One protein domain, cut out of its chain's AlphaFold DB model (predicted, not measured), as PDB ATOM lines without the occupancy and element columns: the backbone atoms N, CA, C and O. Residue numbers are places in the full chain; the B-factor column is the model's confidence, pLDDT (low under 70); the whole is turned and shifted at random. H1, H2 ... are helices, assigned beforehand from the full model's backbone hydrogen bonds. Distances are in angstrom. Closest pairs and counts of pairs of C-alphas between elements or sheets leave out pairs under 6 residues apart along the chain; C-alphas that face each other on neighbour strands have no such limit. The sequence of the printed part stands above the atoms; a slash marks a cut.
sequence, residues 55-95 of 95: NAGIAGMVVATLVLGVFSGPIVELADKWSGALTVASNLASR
ATOM      1  N   ASN A  55     288.041 177.729 185.999       90.81
ATOM      2  CA  ASN A  55     288.186 179.142 185.655       90.81
ATOM      3  C   ASN A  55     287.592 180.054 186.738       90.81
ATOM      4  O   ASN A  55     288.228 181.031 187.127       90.81
ATOM      5  N   ALA A  56     286.407 179.714 187.257       94.19
ATOM      6  CA  ALA A  56     285.783 180.449 188.356       94.19
ATOM      7  C   ALA A  56     286.632 180.390 189.635       94.19
ATOM      8  O   ALA A  56     286.801 181.405 190.305       94.19
ATOM      9  N   GLY A  57     287.218 179.226 189.939       94.94
ATOM     10  CA  GLY A  57     288.137 179.056 191.063       94.94
ATOM     11  C   GLY A  57     289.384 179.930 190.930       94.94
ATOM     12  O   GLY A  57     289.704 180.677 191.852       94.94
ATOM     13  N   ILE A  58     290.054 179.902 189.773       94.44
ATOM     14  CA  ILE A  58     291.239 180.736 189.506       94.44
ATOM     15  C   ILE A  58     290.883 182.223 189.606       94.44
ATOM     16  O   ILE A  58     291.578 182.969 190.294       94.44
ATOM     17  N   ALA A  59     289.785 182.653 188.979       95.38
ATOM     18  CA  ALA A  59     289.331 184.040 189.045       95.38
ATOM     19  C   ALA A  59     289.041 184.474 190.491       95.38
ATOM     20  O   ALA A  59     289.486 185.539 190.915       95.38
ATOM     21  N   GLY A  60     288.371 183.620 191.272       97.25
ATOM     22  CA  GLY A  60     288.128 183.851 192.693       97.25
ATOM     23  C   GLY A  60     289.420 184.013 193.493       97.25
ATOM     24  O   GLY A  60     289.529 184.946 194.282       97.25
ATOM     25  N   MET A  61     290.427 183.169 193.248       96.69
ATOM     26  CA  MET A  61     291.729 183.254 193.926       96.69
ATOM     27  C   MET A  61     292.512 184.511 193.548       96.69
ATOM     28  O   MET A  61     293.144 185.117 194.412       96.69
ATOM     29  N   VAL A  62     292.447 184.941 192.285       96.62
ATOM     30  CA  VAL A  62     293.057 186.202 191.841       96.62
ATOM     31  C   VAL A  62     292.396 187.381 192.549       96.62
ATOM     32  O   VAL A  62     293.091 188.201 193.147       96.62
ATOM     33  N   VAL A  63     291.061 187.442 192.547       96.81
ATOM     34  CA  VAL A  63     290.310 188.506 193.230       96.81
ATOM     35  C   VAL A  63     290.613 188.506 194.725       96.81
ATOM     36  O   VAL A  63     290.930 189.556 195.272       96.81
ATOM     37  N   ALA A  64     290.584 187.342 195.375       95.00
ATOM     38  CA  ALA A  64     290.917 187.222 196.790       95.00
ATOM     39  C   ALA A  64     292.344 187.709 197.074       95.00
ATOM     40  O   ALA A  64     292.540 188.506 197.983       95.00
ATOM     41  N   THR A  65     293.329 187.304 196.269       94.38
ATOM     42  CA  THR A  65     294.726 187.742 196.425       94.38
ATOM     43  C   THR A  65     294.859 189.259 196.311       94.38
ATOM     44  O   THR A  65     295.544 189.880 197.122       94.38
ATOM     45  N   LEU A  66     294.175 189.875 195.343       95.19
ATOM     46  CA  LEU A  66     294.188 191.327 195.159       95.19
ATOM     47  C   LEU A  66     293.489 192.053 196.314       95.19
ATOM     48  O   LEU A  66     294.044 193.005 196.855       95.19
ATOM     49  N   VAL A  67     292.305 191.592 196.721       94.31
ATOM     50  CA  VAL A  67     291.537 192.197 197.819       94.31
ATOM     51  C   VAL A  67     292.303 192.088 199.134       94.31
ATOM     52  O   VAL A  67     292.481 193.096 199.806       94.31
ATOM     53  N   LEU A  68     292.808 190.904 199.485       91.88
ATOM     54  CA  LEU A  68     293.569 190.694 200.722       91.88
ATOM     55  C   LEU A  68     294.923 191.418 200.697       91.88
ATOM     56  O   LEU A  68     295.397 191.869 201.736       91.88
ATOM     57  N   GLY A  69     295.545 191.542 199.521       89.00
ATOM     58  CA  GLY A  69     296.800 192.271 199.353       89.00
ATOM     59  C   GLY A  69     296.637 193.785 199.504       89.00
ATOM     60  O   GLY A  69     297.424 194.414 200.209       89.00
ATOM     61  N   VAL A  70     295.613 194.367 198.872       92.62
ATOM     62  CA  VAL A  70     295.324 195.812 198.932       92.62
ATOM     63  C   VAL A  70     294.720 196.199 200.283       92.62
ATOM     64  O   VAL A  70     295.133 197.189 200.883       92.62
ATOM     65  N   PHE A  71     293.779 195.403 200.794       92.00
ATOM     66  CA  PHE A  71     293.117 195.607 202.084       92.00
ATOM     67  C   PHE A  71     293.699 194.679 203.156       92.00
ATOM     68  O   PHE A  71     292.983 193.909 203.794       92.00
ATOM     69  N   SER A  72     295.012 194.755 203.372       88.38
ATOM     70  CA  SER A  72     295.714 193.898 204.338       88.38
ATOM     71  C   SER A  72     295.482 194.289 205.806       88.38
ATOM     72  O   SER A  72     295.656 193.454 206.693       88.38
ATOM     73  N   GLY A  73     295.044 195.524 206.079       87.75
ATOM     74  CA  GLY A  73     294.873 196.074 207.433       87.75
ATOM     75  C   GLY A  73     294.066 195.192 208.401       87.75
ATOM     76  O   GLY A  73     294.598 194.838 209.454       87.75
ATOM     77  N   PRO A  74     292.835 194.760 208.058       87.75
ATOM     78  CA  PRO A  74     292.024 193.911 208.939       87.75
ATOM     79  C   PRO A  74     292.672 192.557 209.265       87.75
ATOM     80  O   PRO A  74     292.464 192.009 210.345       87.75
ATOM     81  N   ILE A  75     293.464 192.008 208.337       87.88
ATOM     82  CA  ILE A  75     294.163 190.728 208.520       87.88
ATOM     83  C   ILE A  75     295.307 190.899 209.519       87.88
ATOM     84  O   ILE A  75     295.495 190.051 210.389       87.88
ATOM     85  N   VAL A  76     296.051 192.000 209.407       89.06
ATOM     86  CA  VAL A  76     297.146 192.324 210.328       89.06
ATOM     87  C   VAL A  76     296.599 192.582 211.734       89.06
ATOM     88  O   VAL A  76     297.093 191.991 212.686       89.06
ATOM     89  N   GLU A  77     295.513 193.349 211.865       90.12
ATOM     90  CA  GLU A  77     294.869 193.592 213.165       90.12
ATOM     91  C   GLU A  77     294.381 192.288 213.819       90.12
ATOM     92  O   GLU A  77     294.497 192.098 215.032       90.12
ATOM     93  N   LEU A  78     293.842 191.363 213.017       89.56
ATOM     94  CA  LEU A  78     293.467 190.044 213.513       89.56
ATOM     95  C   LEU A  78     294.701 189.284 214.018       89.56
ATOM     96  O   LEU A  78     294.659 188.746 215.123       89.56
ATOM     97  N   ALA A  79     295.794 189.265 213.254       89.75
ATOM     98  CA  ALA A  79     297.036 188.604 213.654       89.75
ATOM     99  C   ALA A  79     297.609 189.172 214.968       89.75
ATOM    100  O   ALA A  79     298.016 188.395 215.834       89.75
ATOM    101  N   ASP A  80     297.557 190.491 215.159       88.38
ATOM    102  CA  ASP A  80     298.015 191.160 216.385       88.38
ATOM    103  C   ASP A  80     297.167 190.789 217.611       88.38
ATOM    104  O   ASP A  80     297.692 190.564 218.703       88.38
ATOM    105  N   LYS A  81     295.845 190.644 217.444       90.44
ATOM    106  CA  LYS A  81     294.961 190.181 218.533       90.44
ATOM    107  C   LYS A  81     295.321 188.768 218.994       90.44
ATOM    108  O   LYS A  81     295.344 188.496 220.195       90.44
ATOM    109  N   TRP A  82     295.611 187.869 218.053       87.19
ATOM    110  CA  TRP A  82     295.983 186.487 218.368       87.19
ATOM    111  C   TRP A  82     297.386 186.373 218.965       87.19
ATOM    112  O   TRP A  82     297.579 185.580 219.891       87.19
ATOM    113  N   SER A  83     298.354 187.162 218.492       87.56
ATOM    114  CA  SER A  83     299.708 187.164 219.060       87.56
ATOM    115  C   SER A  83     299.692 187.603 220.528       87.56
ATOM    116  O   SER A  83     300.270 186.918 221.373       87.56
ATOM    117  N   GLY A  84     298.921 188.645 220.864       82.88
ATOM    118  CA  GLY A  84     298.722 189.084 222.246       82.88
ATOM    119  C   GLY A  84     298.109 188.000 223.141       82.88
ATOM    120  O   GLY A  84     298.574 187.786 224.262       82.88
ATOM    121  N   ALA A  85     297.113 187.260 222.641       81.44
ATOM    122  CA  ALA A  85     296.502 186.155 223.384       81.44
ATOM    123  C   ALA A  85     297.497 185.010 223.663       81.44
ATOM    124  O   ALA A  85     297.528 184.472 224.773       81.44
ATOM    125  N   LEU A  86     298.343 184.669 222.684       82.56
ATOM    126  CA  LEU A  86     299.378 183.639 222.819       82.56
ATOM    127  C   LEU A  86     300.447 184.026 223.851       82.56
ATOM    128  O   LEU A  86     300.841 183.184 224.655       82.56
ATOM    129  N   THR A  87     300.874 185.291 223.881       85.56
ATOM    130  CA  THR A  87     301.857 185.777 224.864       85.56
ATOM    131  C   THR A  87     301.304 185.780 226.293       85.56
ATOM    132  O   THR A  87     302.021 185.473 227.247       85.56
ATOM    133  N   VAL A  88     300.017 186.093 226.478       79.50
ATOM    134  CA  VAL A  88     299.377 186.027 227.805       79.50
ATOM    135  C   VAL A  88     299.250 184.577 228.279       79.50
ATOM    136  O   VAL A  88     299.588 184.277 229.423       79.50
ATOM    137  N   ALA A  89     298.825 183.665 227.402       76.94
ATOM    138  CA  ALA A  89     298.713 182.245 227.727       76.94
ATOM    139  C   ALA A  89     300.072 181.613 228.078       76.94
ATOM    140  O   ALA A  89     300.161 180.864 229.051       76.94
ATOM    141  N   SER A  90     301.144 181.952 227.350       75.94
ATOM    142  CA  SER A  90     302.488 181.449 227.659       75.94
ATOM    143  C   SER A  90     302.990 181.921 229.024       75.94
ATOM    144  O   SER A  90     303.581 181.138 229.759       75.94
ATOM    145  N   ASN A  91     302.703 183.173 229.396       78.62
ATOM    146  CA  ASN A  91     303.088 183.735 230.695       78.62
ATOM    147  C   ASN A  91     302.321 183.115 231.878       78.62
ATOM    148  O   ASN A  91     302.821 183.123 233.003       78.62
ATOM    149  N   LEU A  92     301.112 182.596 231.639       76.25
ATOM    150  CA  LEU A  92     300.320 181.873 232.641       76.25
ATOM    151  C   LEU A  92     300.773 180.417 232.794       76.25
ATOM    152  O   LEU A  92     300.693 179.882 233.891       76.25
ATOM    153  N   ALA A  93     301.255 179.789 231.719       71.19
ATOM    154  CA  ALA A  93     301.763 178.416 231.740       71.19
ATOM    155  C   ALA A  93     303.180 178.291 232.334       71.19
ATOM    156  O   ALA A  93     303.584 177.201 232.727       71.19
ATOM    157  N   SER A  94     303.945 179.388 232.379       68.94
ATOM    158  CA  SER A  94     305.298 179.433 232.948       68.94
ATOM    159  C   SER A  94     305.347 179.811 234.440       68.94
ATOM    160  O   SER A  94     306.440 180.045 234.956       68.94
ATOM    161  N   ARG A  95     304.195 179.942 235.110       53.31
ATOM    162  CA  ARG A  95     304.062 180.152 236.563       53.31
ATOM    163  C   ARG A  95     303.512 178.898 237.224       53.31
ATOM    164  O   ARG A  95     303.936 178.638 238.369       53.31
TER     165      ARG A  95
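This is residues 55 to 95 of the 95 residues of the protein "NADH-quinone oxidoreductase subunit N" of Propionibacteriaceae bacterium (UniProt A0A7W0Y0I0). Two helices, the longer H2 and the shorter H1, meet near their ends and open as a wide V, with the two-residue link at the corner. Away from that corner both arms stand free, and nothing fills the space between them. The printed part has 41 residues, with two named helices in the order H1, H2 and no named strand, and its class is all helix. It is extended, with a radius of gyration of the C-alphas of 16.5 A, and spans 53 by 18 by 7 A.

H2, residues 73 to 93, is the longest helix. H1, residues 55 to 70, is close to H2 but not clearly touching: the closest C-alphas, those of Leu 68 and Ile 75, are 7.8 A apart. Their lines stand about perpendicular, at 74 degrees. In H1 and H2 every O i to N i+4 pair is within hydrogen-bond range.

H2 measures 30.8 A from C-alpha 73 at (294.873, 196.074, 207.433) to C-alpha 93 at (301.763, 178.416, 231.740). H1 measures 22.5 A and begins at C-alpha 55, (288.186, 179.142, 185.655).

The C-alphas farthest apart, those of Asn 55 and Arg 95, are 53.3 A apart. The link from H1 to H2 is tight, and the printed part has no cut. Residues 94 to 95 have pLDDT under 70.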